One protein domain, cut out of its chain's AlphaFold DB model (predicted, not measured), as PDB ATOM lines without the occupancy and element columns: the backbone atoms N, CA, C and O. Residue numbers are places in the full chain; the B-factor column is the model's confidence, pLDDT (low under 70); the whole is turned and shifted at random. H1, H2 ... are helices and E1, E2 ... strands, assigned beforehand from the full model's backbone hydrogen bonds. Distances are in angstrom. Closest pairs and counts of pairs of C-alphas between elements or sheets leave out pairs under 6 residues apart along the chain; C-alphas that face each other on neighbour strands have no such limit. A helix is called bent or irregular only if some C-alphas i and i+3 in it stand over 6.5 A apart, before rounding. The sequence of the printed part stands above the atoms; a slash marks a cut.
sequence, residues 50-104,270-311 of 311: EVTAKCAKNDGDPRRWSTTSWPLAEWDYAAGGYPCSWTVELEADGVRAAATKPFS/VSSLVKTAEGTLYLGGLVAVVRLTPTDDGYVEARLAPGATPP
ATOM      1  N   GLU A  50     -44.967 -32.420 155.797       88.81
ATOM      2  CA  GLU A  50     -46.351 -32.525 155.314       88.81
ATOM      3  C   GLU A  50     -46.657 -33.942 154.793       88.81
ATOM      4  O   GLU A  50     -47.671 -34.534 155.175       88.81
ATOM      5  N   VAL A  51     -45.744 -34.530 154.007       86.19
ATOM      6  CA  VAL A  51     -45.824 -35.924 153.531       86.19
ATOM      7  C   VAL A  51     -45.897 -36.886 154.714       86.19
ATOM      8  O   VAL A  51     -46.828 -37.685 154.807       86.19
ATOM      9  N   THR A  52     -44.955 -36.777 155.655       86.88
ATOM     10  CA  THR A  52     -44.889 -37.664 156.826       86.88
ATOM     11  C   THR A  52     -46.159 -37.561 157.667       86.88
ATOM     12  O   THR A  52     -46.722 -38.579 158.048       86.88
ATOM     13  N   ALA A  53     -46.670 -36.348 157.903       88.94
ATOM     14  CA  ALA A  53     -47.901 -36.129 158.660       88.94
ATOM     15  C   ALA A  53     -49.136 -36.727 157.968       88.94
ATOM     16  O   ALA A  53     -50.046 -37.223 158.633       88.94
ATOM     17  N   LYS A  54     -49.180 -36.710 156.630       89.31
ATOM     18  CA  LYS A  54     -50.227 -37.393 155.860       89.31
ATOM     19  C   LYS A  54     -50.127 -38.912 156.018       89.31
ATOM     20  O   LYS A  54     -51.153 -39.550 156.233       89.31
ATOM     21  N   CYS A  55     -48.918 -39.465 155.946       90.25
ATOM     22  CA  CYS A  55     -48.659 -40.894 156.110       90.25
ATOM     23  C   CYS A  55     -48.948 -41.385 157.535       90.25
ATOM     24  O   CYS A  55     -49.533 -42.450 157.691       90.25
ATOM     25  N   ALA A  56     -48.641 -40.582 158.557       92.25
ATOM     26  CA  ALA A  56     -48.820 -40.936 159.967       92.25
ATOM     27  C   ALA A  56     -50.280 -41.219 160.360       92.25
ATOM     28  O   ALA A  56     -50.552 -41.901 161.343       92.25
ATOM     29  N   LYS A  57     -51.251 -40.753 159.563       92.25
ATOM     30  CA  LYS A  57     -52.674 -41.111 159.725       92.25
ATOM     31  C   LYS A  57     -52.940 -42.609 159.559       92.25
ATOM     32  O   LYS A  57     -54.006 -43.077 159.942       92.25
ATOM     33  N   ASN A  58     -51.994 -43.319 158.961       92.06
ATOM     34  CA  ASN A  58     -52.057 -44.741 158.686       92.06
ATOM     35  C   ASN A  58     -51.106 -45.562 159.574       92.06
ATOM     36  O   ASN A  58     -50.943 -46.755 159.322       92.06
ATOM     37  N   ASP A  59     -50.474 -44.950 160.580       95.25
ATOM     38  CA  ASP A  59     -49.707 -45.679 161.591       95.25
ATOM     39  C   ASP A  59     -50.561 -46.785 162.225       95.25
ATOM     40  O   ASP A  59     -51.775 -46.641 162.405       95.25
ATOM     41  N   GLY A  60     -49.923 -47.887 162.611       95.50
ATOM     42  CA  GLY A  60     -50.595 -48.961 163.332       95.50
ATOM     43  C   GLY A  60     -50.039 -50.335 163.008       95.50
ATOM     44  O   GLY A  60     -48.886 -50.483 162.622       95.50
ATOM     45  N   ASP A  61     -50.870 -51.352 163.195       97.00
ATOM     46  CA  ASP A  61     -50.469 -52.745 163.031       97.00
ATOM     47  C   ASP A  61     -50.520 -53.172 161.551       97.00
ATOM     48  O   ASP A  61     -51.623 -53.309 160.999       97.00
ATOM     49  N   PRO A  62     -49.369 -53.440 160.897       96.62
ATOM     50  CA  PRO A  62     -49.343 -53.815 159.491       96.62
ATOM     51  C   PRO A  62     -50.035 -55.159 159.231       96.62
ATOM     52  O   PRO A  62     -50.431 -55.423 158.102       96.62
ATOM     53  N   ARG A  63     -50.281 -56.000 160.249       95.94
ATOM     54  CA  ARG A  63     -51.062 -57.244 160.095       95.94
ATOM     55  C   ARG A  63     -52.503 -56.990 159.653       95.94
ATOM     56  O   ARG A  63     -53.133 -57.896 159.115       95.94
ATOM     57  N   ARG A  64     -53.017 -55.781 159.896       95.06
ATOM     58  CA  ARG A  64     -54.366 -55.342 159.507       95.06
ATOM     59  C   ARG A  64     -54.394 -54.633 158.155       95.06
ATOM     60  O   ARG A  64     -55.468 -54.251 157.697       95.06
ATOM     61  N   TRP A  65     -53.236 -54.403 157.546       94.00
ATOM     62  CA  TRP A  65     -53.143 -53.797 156.226       94.00
ATOM     63  C   TRP A  65     -53.389 -54.846 155.146       94.00
ATOM     64  O   TRP A  65     -53.160 -56.040 155.348       94.00
ATOM     65  N   SER A  66     -53.841 -54.397 153.982       90.75
ATOM     66  CA  SER A  66     -54.097 -55.300 152.867       90.75
ATOM     67  C   SER A  66     -52.807 -55.637 152.137       90.75
ATOM     68  O   SER A  66     -51.926 -54.790 151.949       90.75
ATOM     69  N   THR A  67     -52.727 -56.885 151.681       91.19
ATOM     70  CA  THR A  67     -51.707 -57.292 150.721       91.19
ATOM     71  C   THR A  67     -51.936 -56.559 149.414       91.19
ATOM     72  O   THR A  67     -53.072 -56.387 148.971       91.19
ATOM     73  N   THR A  68     -50.853 -56.164 148.766       84.38
ATOM     74  CA  THR A  68     -50.925 -55.488 147.485       84.38
ATOM     75  C   THR A  68     -49.953 -56.100 146.477       84.38
ATOM     76  O   THR A  68     -48.829 -56.463 146.820       84.38
ATOM     77  N   SER A  69     -50.413 -56.283 145.237       75.00
ATOM     78  CA  SER A  69     -49.743 -57.069 144.189       75.00
ATOM     79  C   SER A  69     -48.934 -56.226 143.193       75.00
ATOM     80  O   SER A  69     -48.690 -56.670 142.074       75.00
ATOM     81  N   TRP A  70     -48.554 -54.999 143.556       66.44
ATOM     82  CA  TRP A  70     -47.915 -54.038 142.648       66.44
ATOM     83  C   TRP A  70     -46.704 -54.606 141.882       66.44
ATOM     84  O   TRP A  70     -45.735 -55.041 142.508       66.44
ATOM     85  N   PRO A  71     -46.611 -54.369 140.564       55.09
ATOM     86  CA  PRO A  71     -45.466 -53.683 140.008       55.09
ATOM     87  C   PRO A  71     -45.780 -52.183 140.057       55.09
ATOM     88  O   PRO A  71     -46.645 -51.698 139.331       55.09
ATOM     89  N   LEU A  72     -45.113 -51.427 140.927       53.22
ATOM     90  CA  LEU A  72     -45.119 -49.975 140.777       53.22
ATOM     91  C   LEU A  72     -44.382 -49.708 139.463       53.22
ATOM     92  O   LEU A  72     -43.210 -50.068 139.338       53.22
ATOM     93  N   ALA A  73     -45.065 -49.146 138.466       51.62
ATOM     94  CA  ALA A  73     -44.359 -48.435 137.415       51.62
ATOM     95  C   ALA A  73     -43.575 -47.331 138.137       51.62
ATOM     96  O   ALA A  73     -44.144 -46.386 138.678       51.62
ATOM     97  N   GLU A  74     -42.273 -47.559 138.243       52.91
ATOM     98  CA  GLU A  74     -41.281 -46.875 139.080       52.91
ATOM     99  C   GLU A  74     -41.361 -45.340 138.978       52.91
ATOM    100  O   GLU A  74     -41.137 -44.616 139.947       52.91
ATOM    101  N   TRP A  75     -41.793 -44.854 137.814       48.81
ATOM    102  CA  TRP A  75     -41.939 -43.441 137.499       48.81
ATOM    103  C   TRP A  75     -43.212 -42.787 138.035       48.81
ATOM    104  O   TRP A  75     -43.139 -41.639 138.458       48.81
ATOM    105  N   ASP A  76     -44.354 -43.474 138.093       47.53
ATOM    106  CA  ASP A  76     -45.620 -42.824 138.476       47.53
ATOM    107  C   ASP A  76     -45.677 -42.493 139.975       47.53
ATOM    108  O   ASP A  76     -46.363 -41.559 140.386       47.53
ATOM    109  N   TYR A  77     -44.899 -43.198 140.803       53.34
ATOM    110  CA  TYR A  77     -44.796 -42.911 142.237       53.34
ATOM    111  C   TYR A  77     -43.666 -41.926 142.567       53.34
ATOM    112  O   TYR A  77     -43.842 -41.058 143.427       53.34
ATOM    113  N   ALA A  78     -42.539 -42.003 141.848       47.78
ATOM    114  CA  ALA A  78     -41.473 -41.004 141.926       47.78
ATOM    115  C   ALA A  78     -41.947 -39.629 141.412       47.78
ATOM    116  O   ALA A  78     -41.634 -38.607 142.018       47.78
ATOM    117  N   ALA A  79     -42.765 -39.600 140.352       45.62
ATOM    118  CA  ALA A  79     -43.354 -38.383 139.793       45.62
ATOM    119  C   ALA A  79     -44.659 -37.953 140.496       45.62
ATOM    120  O   ALA A  79     -44.985 -36.767 140.503       45.62
ATOM    121  N   GLY A  80     -45.396 -38.887 141.115       49.41
ATOM    122  CA  GLY A  80     -46.661 -38.632 141.823       49.41
ATOM    123  C   GLY A  80     -46.521 -38.047 143.237       49.41
ATOM    124  O   GLY A  80     -47.510 -37.607 143.826       49.41
ATOM    125  N   GLY A  81     -45.300 -38.003 143.780       54.84
ATOM    126  CA  GLY A  81     -44.919 -37.034 144.809       54.84
ATOM    127  C   GLY A  81     -45.083 -37.412 146.283       54.84
ATOM    128  O   GLY A  81     -44.943 -36.513 147.105       54.84
ATOM    129  N   TYR A  82     -45.360 -38.663 146.683       59.31
ATOM    130  CA  TYR A  82     -45.539 -38.966 148.123       59.31
ATOM    131  C   TYR A  82     -45.182 -40.406 148.552       59.31
ATOM    132  O   TYR A  82     -46.080 -41.144 148.963       59.31
ATOM    133  N   PRO A  83     -43.907 -40.846 148.541       76.00
ATOM    134  CA  PRO A  83     -43.542 -42.114 149.161       76.00
ATOM    135  C   PRO A  83     -43.568 -41.992 150.683       76.00
ATOM    136  O   PRO A  83     -42.647 -41.468 151.307       76.00
ATOM    137  N   CYS A  84     -44.644 -42.497 151.292       86.75
ATOM    138  CA  CYS A  84     -44.625 -42.830 152.711       86.75
ATOM    139  C   CYS A  84     -43.460 -43.790 152.964       86.75
ATOM    140  O   CYS A  84     -43.349 -44.800 152.279       86.75
ATOM    141  N   SER A  85     -42.594 -43.480 153.922       91.50
ATOM    142  CA  SER A  85     -41.598 -44.421 154.434       91.50
ATOM    143  C   SER A  85     -42.105 -44.981 155.750       91.50
ATOM    144  O   SER A  85     -42.719 -44.252 156.529       91.50
ATOM    145  N   TRP A  86     -41.851 -46.254 156.016       93.88
ATOM    146  CA  TRP A  86     -42.328 -46.930 157.218       93.88
ATOM    147  C   TRP A  86     -41.152 -47.427 158.034       93.88
ATOM    148  O   TRP A  86     -40.238 -48.014 157.465       93.88
ATOM    149  N   THR A  87     -41.182 -47.241 159.351       95.88
ATOM    150  CA  THR A  87     -40.380 -48.034 160.288       95.88
ATOM    151  C   THR A  87     -41.262 -49.040 161.002       95.88
ATOM    152  O   THR A  87     -42.412 -48.733 161.303       95.88
ATOM    153  N   VAL A  88     -40.732 -50.229 161.273       97.62
ATOM    154  CA  VAL A  88     -41.405 -51.277 162.035       97.62
ATOM    155  C   VAL A  88     -40.693 -51.539 163.352       97.62
ATOM    156  O   VAL A  88     -39.464 -51.584 163.407       97.62
ATOM    157  N   GLU A  89     -41.481 -51.740 164.397       97.94
ATOM    158  CA  GLU A  89     -41.022 -52.038 165.751       97.94
ATOM    159  C   GLU A  89     -41.855 -53.184 166.339       97.94
ATOM    160  O   GLU A  89     -43.006 -53.397 165.943       97.94
ATOM    161  N   LEU A  90     -41.265 -53.945 167.267       97.44
ATOM    162  CA  LEU A  90     -42.004 -54.939 168.048       97.44
ATOM    163  C   LEU A  90     -42.667 -54.256 169.236       97.44
ATOM    164  O   LEU A  90     -42.012 -53.539 169.991       97.44
ATOM    165  N   GLU A  91     -43.942 -54.557 169.434       96.81
ATOM    166  CA  GLU A  91     -44.702 -54.210 170.628       96.81
ATOM    167  C   GLU A  91     -45.109 -55.497 171.361       96.81
ATOM    168  O   GLU A  91     -44.984 -56.604 170.831       96.81
ATOM    169  N   ALA A  92     -45.577 -55.376 172.607       94.19
ATOM    170  CA  ALA A  92     -45.904 -56.534 173.444       94.19
ATOM    171  C   ALA A  92     -46.969 -57.460 172.818       94.19
ATOM    172  O   ALA A  92     -46.967 -58.662 173.072       94.19
ATOM    173  N   ASP A  93     -47.866 -56.904 172.005       92.31
ATOM    174  CA  ASP A  93     -48.986 -57.582 171.355       92.31
ATOM    175  C   ASP A  93     -48.850 -57.660 169.819       92.31
ATOM    176  O   ASP A  93     -49.779 -58.094 169.119       92.31
ATOM    177  N   GLY A  94     -47.691 -57.295 169.259       95.25
ATOM    178  CA  GLY A  94     -47.486 -57.406 167.821       95.25
ATOM    179  C   GLY A  94     -46.375 -56.566 167.220       95.25
ATOM    180  O   GLY A  94     -45.260 -56.486 167.722       95.25
ATOM    181  N   VAL A  95     -46.694 -56.006 166.056       97.94
ATOM    182  CA  VAL A  95     -45.798 -55.176 165.261       97.94
ATOM    183  C   VAL A  95     -46.492 -53.849 165.041       97.94
ATOM    184  O   VAL A  95     -47.671 -53.825 164.688       97.94
ATOM    185  N   ARG A  96     -45.755 -52.757 165.195       97.69
ATOM    186  CA  ARG A  96     -46.214 -51.424 164.830       97.69
ATOM    187  C   ARG A  96     -45.417 -50.923 163.647       97.69
ATOM    188  O   ARG A  96     -44.195 -50.985 163.655       97.69
ATOM    189  N   ALA A  97     -46.115 -50.397 162.652       97.50
ATOM    190  CA  ALA A  97     -45.560 -49.600 161.580       97.50
ATOM    191  C   ALA A  97     -45.851 -48.117 161.849       97.50
ATOM    192  O   ALA A  97     -46.991 -47.744 162.138       97.50
ATOM    193  N   ALA A  98     -44.822 -47.280 161.756       96.69
ATOM    194  CA  ALA A  98     -44.916 -45.836 161.920       96.69
ATOM    195  C   ALA A  98     -44.349 -45.121 160.693       96.69
ATOM    196  O   ALA A  98     -43.301 -45.502 160.163       96.69
ATOM    197  N   ALA A  99     -45.041 -44.086 160.230       94.19
ATOM    198  CA  ALA A  99     -44.577 -43.262 159.133       94.19
ATOM    199  C   ALA A  99     -43.314 -42.494 159.539       94.19
ATOM    200  O   ALA A  99     -43.247 -41.845 160.584       94.19
ATOM    201  N   THR A 100     -42.317 -42.517 158.667       92.00
ATOM    202  CA  THR A 100     -41.060 -41.793 158.826       92.00
ATOM    203  C   THR A 100     -40.812 -40.879 157.646       92.00
ATOM    204  O   THR A 100     -41.378 -41.045 156.563       92.00
ATOM    205  N   LYS A 101     -39.957 -39.878 157.869       86.94
ATOM    206  CA  LYS A 101     -39.492 -39.015 156.789       86.94
ATOM    207  C   LYS A 101     -38.739 -39.881 155.769       86.94
ATOM    208  O   LYS A 101     -37.760 -40.525 156.153       86.94
ATOM    209  N   PRO A 102     -39.157 -39.909 154.494       82.19
ATOM    210  CA  PRO A 102     -38.403 -40.624 153.479       82.19
ATOM    211  C   PRO A 102     -37.017 -39.993 153.352       82.19
ATOM    212  O   PRO A 102     -36.861 -38.783 153.531       82.19
ATOM    213  N   PHE A 103     -36.011 -40.825 153.089       76.56
ATOM    214  CA  PHE A 103     -34.614 -40.400 152.953       76.56
ATOM    215  C   PHE A 103     -34.052 -39.647 154.165       76.56
ATOM    216  O   PHE A 103     -33.041 -38.956 154.043       76.56
ATOM    217  N   SER A 104     -34.663 -39.771 155.352       72.56
ATOM    218  CA  SER A 104     -34.053 -39.197 156.542       72.56
ATOM    219  C   SER A 104     -32.748 -39.923 156.823       72.56
ATOM    220  O   SER A 104     -32.748 -41.104 157.186       72.56
ATOM    221  N   VAL A 270     -34.853 -50.289 152.790       92.75
ATOM    222  CA  VAL A 270     -35.208 -50.850 154.104       92.75
ATOM    223  C   VAL A 270     -34.757 -49.881 155.206       92.75
ATOM    224  O   VAL A 270     -33.614 -49.432 155.219       92.75
ATOM    225  N   SER A 271     -35.649 -49.547 156.129       93.81
ATOM    226  CA  SER A 271     -35.391 -48.624 157.242       93.81
ATOM    227  C   SER A 271     -35.248 -49.349 158.583       93.81
ATOM    228  O   SER A 271     -34.634 -48.841 159.516       93.81
ATOM    229  N   SER A 272     -35.865 -50.524 158.700       96.75
ATOM    230  CA  SER A 272     -36.045 -51.250 159.958       96.75
ATOM    231  C   SER A 272     -36.422 -52.700 159.675       96.75
ATOM    232  O   SER A 272     -36.950 -53.027 158.611       96.75
ATOM    233  N   LEU A 273     -36.127 -53.572 160.630       98.00
ATOM    234  CA  LEU A 273     -36.336 -55.008 160.530       98.00
ATOM    235  C   LEU A 273     -36.663 -55.547 161.921       98.00
ATOM    236  O   LEU A 273     -35.913 -55.297 162.863       98.00
ATOM    237  N   VAL A 274     -37.738 -56.324 162.028       98.19
ATOM    238  CA  VAL A 274     -38.122 -57.015 163.263       98.19
ATOM    239  C   VAL A 274     -38.577 -58.445 163.003       98.19
ATOM    240  O   VAL A 274     -38.979 -58.784 161.891       98.19
ATOM    241  N   LYS A 275     -38.543 -59.280 164.046       98.19
ATOM    242  CA  LYS A 275     -38.999 -60.672 164.028       98.19
ATOM    243  C   LYS A 275     -39.994 -60.935 165.152       98.19
ATOM    244  O   LYS A 275     -39.719 -60.649 166.309       98.19
ATOM    245  N   THR A 276     -41.132 -61.510 164.798       98.00
ATOM    246  CA  THR A 276     -42.158 -61.969 165.751       98.00
ATOM    247  C   THR A 276     -41.778 -63.305 166.400       98.00
ATOM    248  O   THR A 276     -40.885 -64.006 165.916       98.00
ATOM    249  N   ALA A 277     -42.474 -63.692 167.473       96.31
ATOM    250  CA  ALA A 277     -42.236 -64.962 168.164       96.31
ATOM    251  C   ALA A 277     -42.463 -66.183 167.252       96.31
ATOM    252  O   ALA A 277     -41.757 -67.183 167.359       96.31
ATOM    253  N   GLU A 278     -43.389 -66.074 166.298       97.00
ATOM    254  CA  GLU A 278     -43.704 -67.101 165.301       97.00
ATOM    255  C   GLU A 278     -42.663 -67.168 164.170       97.00
ATOM    256  O   GLU A 278     -42.730 -68.028 163.295       97.00
ATOM    257  N   GLY A 279     -41.691 -66.253 164.162       97.25
ATOM    258  CA  GLY A 279     -40.623 -66.198 163.170       97.25
ATOM    259  C   GLY A 279     -40.942 -65.379 161.921       97.25
ATOM    260  O   GLY A 279     -40.074 -65.252 161.061       97.25
ATOM    261  N   THR A 280     -42.131 -64.774 161.815       98.38
ATOM    262  CA  THR A 280     -42.436 -63.815 160.742       98.38
ATOM    263  C   THR A 280     -41.555 -62.579 160.875       98.38
ATOM    264  O   THR A 280     -41.492 -61.981 161.954       98.38
ATOM    265  N   LEU A 281     -40.914 -62.183 159.774       98.44
ATOM    266  CA  LEU A 281     -40.130 -60.954 159.694       98.44
ATOM    267  C   LEU A 281     -40.972 -59.829 159.102       98.44
ATOM    268  O   LEU A 281     -41.703 -60.040 158.135       98.44
ATOM    269  N   TYR A 282     -40.829 -58.632 159.657       98.25
ATOM    270  CA  TYR A 282     -41.386 -57.410 159.091       98.25
ATOM    271  C   TYR A 282     -40.255 -56.449 158.774       98.25
ATOM    272  O   TYR A 282     -39.340 -56.274 159.579       98.25
ATOM    273  N   LEU A 283     -40.333 -55.825 157.604       97.62
ATOM    274  CA  LEU A 283     -39.389 -54.826 157.139       97.62
ATOM    275  C   LEU A 283     -40.141 -53.546 156.825       97.62
ATOM    276  O   LEU A 283     -41.035 -53.539 155.979       97.62
ATOM    277  N   GLY A 284     -39.764 -52.469 157.500       95.31
ATOM    278  CA  GLY A 284     -40.186 -51.132 157.120       95.31
ATOM    279  C   GLY A 284     -39.323 -50.655 155.962       95.31
ATOM    280  O   GLY A 284     -38.112 -50.887 155.955       95.31
ATOM    281  N   GLY A 285     -39.925 -50.003 154.979       91.69
ATOM    282  CA  GLY A 285     -39.192 -49.427 153.864       91.69
ATOM    283  C   GLY A 285     -39.977 -48.323 153.181       91.69
ATOM    284  O   GLY A 285     -41.001 -47.850 153.688       91.69
ATOM    285  N   LEU A 286     -39.481 -47.905 152.023       88.44
ATOM    286  CA  LEU A 286     -40.185 -46.951 151.184       88.44
ATOM    287  C   LEU A 286     -41.470 -47.590 150.629       88.44
ATOM    288  O   LEU A 286     -41.481 -48.737 150.187       88.44
ATOM    289  N   VAL A 287     -42.560 -46.827 150.639       85.81
ATOM    290  CA  VAL A 287     -43.911 -47.153 150.147       85.81
ATOM    291  C   VAL A 287     -44.680 -48.195 150.967       85.81
ATOM    292  O   VAL A 287     -45.864 -47.982 151.242       85.81
ATOM    293  N   ALA A 288     -44.056 -49.295 151.381       90.56
ATOM    294  CA  ALA A 288     -44.747 -50.429 151.995       90.56
ATOM    295  C   ALA A 288     -43.986 -51.035 153.180       90.56
ATOM    296  O   ALA A 288     -42.794 -50.799 153.379       90.56
ATOM    297  N   VAL A 289     -44.694 -51.870 153.940       94.12
ATOM    298  CA  VAL A 289     -44.092 -52.831 154.868       94.12
ATOM    299  C   VAL A 289     -44.038 -54.189 154.180       94.12
ATOM    300  O   VAL A 289     -45.041 -54.661 153.645       94.12
ATOM    301  N   VAL A 290     -42.882 -54.844 154.199       95.19
ATOM    302  CA  VAL A 290     -42.747 -56.222 153.716       95.19
ATOM    303  C   VAL A 290     -42.902 -57.182 154.885       95.19
ATOM    304  O   VAL A 290     -42.215 -57.055 155.894       95.19
ATOM    305  N   ARG A 291     -43.789 -58.162 154.734       97.19
ATOM    306  CA  ARG A 291     -43.952 -59.293 155.645       97.19
ATOM    307  C   ARG A 291     -43.383 -60.546 154.998       97.19
ATOM    308  O   ARG A 291     -43.859 -60.962 153.947       97.19
ATOM    309  N   LEU A 292     -42.415 -61.167 155.658       97.94
ATOM    310  CA  LEU A 292     -41.852 -62.454 155.269       97.94
ATOM    311  C   LEU A 292     -42.362 -63.518 156.236       97.94
ATOM    312  O   LEU A 292     -41.976 -63.546 157.406       97.94
ATOM    313  N   THR A 293     -43.237 -64.391 155.749       98.06
ATOM    314  CA  THR A 293     -43.816 -65.478 156.552       98.06
ATOM    315  C   THR A 293     -42.986 -66.742 156.359       98.06
ATOM    316  O   THR A 293     -42.789 -67.119 155.202       98.06
ATOM    317  N   PRO A 294     -42.481 -67.382 157.429       98.00
ATOM    318  CA  PRO A 294     -41.683 -68.593 157.290       98.00
ATOM    319  C   PRO A 294     -42.515 -69.738 156.698       98.00
ATOM    320  O   PRO A 294     -43.702 -69.880 156.999       98.00
ATOM    321  N   THR A 295     -41.872 -70.557 155.877       97.38
ATOM    322  CA  THR A 295     -42.374 -71.818 155.319       97.38
ATOM    323  C   THR A 295     -41.289 -72.890 155.436       97.38
ATOM    324  O   THR A 295     -40.155 -72.590 155.816       97.38
ATOM    325  N   ASP A 296     -41.610 -74.136 155.085       96.06
ATOM    326  CA  ASP A 296     -40.625 -75.230 155.076       96.06
ATOM    327  C   ASP A 296     -39.467 -74.969 154.092       96.06
ATOM    328  O   ASP A 296     -38.334 -75.381 154.341       96.06
ATOM    329  N   ASP A 297     -39.733 -74.213 153.021       94.62
ATOM    330  CA  ASP A 297     -38.782 -73.900 151.946       94.62
ATOM    331  C   ASP A 297     -38.167 -72.487 152.046       94.62
ATOM    332  O   ASP A 297     -37.472 -72.044 151.128       94.62
ATOM    333  N   GLY A 298     -38.410 -71.749 153.136       95.31
ATOM    334  CA  GLY A 298     -37.855 -70.409 153.344       95.31
ATOM    335  C   GLY A 298     -38.892 -69.396 153.809       95.31
ATOM    336  O   GLY A 298     -39.436 -69.522 154.903       95.31
ATOM    337  N   TYR A 299     -39.112 -68.343 153.019       97.56
ATOM    338  CA  TYR A 299     -40.062 -67.281 153.342       97.56
ATOM    339  C   TYR A 299     -40.947 -66.932 152.147       97.56
ATOM    340  O   TYR A 299     -40.484 -66.863 151.010       97.56
ATOM    341  N   VAL A 300     -42.217 -66.640 152.426       96.25
ATOM    342  CA  VAL A 300     -43.156 -66.061 151.459       96.25
ATOM    343  C   VAL A 300     -43.309 -64.570 151.737       96.25
ATOM    344  O   VAL A 300     -43.627 -64.164 152.860       96.25
ATOM    345  N   GLU A 301     -43.090 -63.761 150.702       95.19
ATOM    346  CA  GLU A 301     -43.218 -62.305 150.744       95.19
ATOM    347  C   GLU A 301     -44.675 -61.864 150.559       95.19
ATOM    348  O   GLU A 301     -45.362 -62.288 149.632       95.19
ATOM    349  N   ALA A 302     -45.125 -60.945 151.412       93.75
ATOM    350  CA  ALA A 302     -46.318 -60.139 151.198       93.75
ATOM    351  C   ALA A 302     -45.975 -58.661 151.408       93.75
ATOM    352  O   ALA A 302     -45.345 -58.296 152.400       93.75
ATOM    353  N   ARG A 303     -46.422 -57.799 150.493       91.69
ATOM    354  CA  ARG A 303     -46.277 -56.342 150.609       91.69
ATOM    355  C   ARG A 303     -47.556 -55.762 151.172       91.69
ATOM    356  O   ARG A 303     -48.633 -56.025 150.644       91.69
ATOM    357  N   LEU A 304     -47.424 -55.000 152.246       92.56
ATOM    358  CA  LEU A 304     -48.524 -54.482 153.040       92.56
ATOM    359  C   LEU A 304     -48.534 -52.961 152.926       92.56
ATOM    360  O   LEU A 304     -47.515 -52.308 153.167       92.56
ATOM    361  N   ALA A 305     -49.688 -52.404 152.575       90.19
ATOM    362  CA  ALA A 305     -49.892 -50.964 152.502       90.19
ATOM    363  C   ALA A 305     -51.217 -50.586 153.180       90.19
ATOM    364  O   ALA A 305     -52.216 -51.300 153.027       90.19
ATOM    365  N   PRO A 306     -51.258 -49.470 153.921       87.88
ATOM    366  CA  PRO A 306     -52.483 -49.046 154.573       87.88
ATOM    367  C   PRO A 306     -53.534 -48.621 153.545       87.88
ATOM    368  O   PRO A 306     -53.219 -47.993 152.535       87.88
ATOM    369  N   GLY A 307     -54.799 -48.952 153.813       76.69
ATOM    370  CA  GLY A 307     -55.934 -48.495 153.005       76.69
ATOM    371  C   GLY A 307     -56.023 -49.082 151.593       76.69
ATOM    372  O   GLY A 307     -56.897 -48.668 150.835       76.69
ATOM    373  N   ALA A 308     -55.171 -50.043 151.222       61.50
ATOM    374  CA  ALA A 308     -55.376 -50.796 149.992       61.50
ATOM    375  C   ALA A 308     -56.673 -51.611 150.127       61.50
ATOM    376  O   ALA A 308     -56.833 -52.396 151.061       61.50
ATOM    377  N   THR A 309     -57.628 -51.414 149.224       49.84
ATOM    378  CA  THR A 309     -58.764 -52.332 149.104       49.84
ATOM    379  C   THR A 309     -58.210 -53.685 148.647       49.84
ATOM    380  O   THR A 309     -57.342 -53.689 147.768       49.84
ATOM    381  N   PRO A 310     -58.633 -54.821 149.232       47.19
ATOM    382  CA  PRO A 310     -58.262 -56.130 148.704       47.19
ATOM    383  C   PRO A 310     -58.593 -56.203 147.201       47.19
ATOM    384  O   PRO A 310     -59.620 -55.637 146.812       47.19
ATOM    385  N   PRO A 311     -57.731 -56.822 146.372       50.97
ATOM    386  CA  PRO A 311     -58.007 -57.009 144.949       50.97
ATOM    387  C   PRO A 311     -59.259 -57.859 144.703       50.97
ATOM    388  O   PRO A 311     -59.576 -58.719 145.560       50.97
TER     389      PRO A 311
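This is residues 50 to 104 and 270 to 311 of the 311 residues of an uncharacterized protein of Polyangiaceae bacterium (UniProt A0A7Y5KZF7). A meander sheet of four antiparallel strands, E3 to E6, is partly covered at its E3 and E4 end by the two-stranded hairpin E1 and E2, the two sheets making a loose, partly face-to-face sandwich. The short helix H1 packs on E2, the long link of residues 57 to 73 passes beside edge strand E6, and H2 lies out at the far end of that link. The 97 printed residues have two named helices and six named strands, in the order H1 H2 E1 E2 E3 E4 E5 E6, class mixed. The whole is compact, with a radius of gyration of the C-alphas of 13.3 A and spans of 40 by 28 by 24 A.

H1 is residues 50 to 56, beginning at C-alpha 50 (-46.351, -32.525, 155.314). H2 is residues 74 to 80, neither bent nor irregular, but only just: C-alphas 74 and 77 are 6.2 A apart. E1, residues 85 to 91, is 19.2 A long, and E2, residues 94 to 100, is 19.1 A. After the cut come E3, residues 272 to 275, E4, residues 281 to 284, and E5, residues 289 to 295, 19.1 A long. E6, residues 298 to 305, is 22.9 A long and ends at C-alpha 305 (-49.892, -50.964, 152.502).

The larger sheet runs E3, E4, E5, E6, a meander, each strand the antiparallel neighbour of the one before. N 274 and O 282, 2.9 A, are within hydrogen-bond range between E3 and E4, as are N 283 and O 290, 2.8 A, between E4 and E5, and N 291 and O 302, 2.8 A, between E5 and E6. In the hairpin E1 and E2, N 89 and O 96 are 2.9 A apart. The two sheets form a sandwich, two sheets face to face, with best planes 44 degrees apart. The closest C-alphas of E1 and E4 are those of Thr 87 and Gly 284, 4.4 A. E2 and E3 are near each other. The closest C-alphas of H1 and E2 are those of Ala 56 and Ala 99, 4.9 A. Residues 66 to 67 pair antiparallel with residues 304 to 305 of E6. H2 is apart from H1 and from E2 to E6. Every O i to N i+4 pair is within hydrogen-bond range in H1, and 2 of 3 in H2.

The C-alphas of Glu 50 and Asp 296 are the farthest apart, 43.1 A. Residues 105 to 269 are not printed, and C-alphas 104 and 270 are 12.0 A apart. The link from H1 to H2 is long, 17 residues. The mean pLDDT of the printed part is 85.8, with residues 70 to 82 and 308 to 311 under 70.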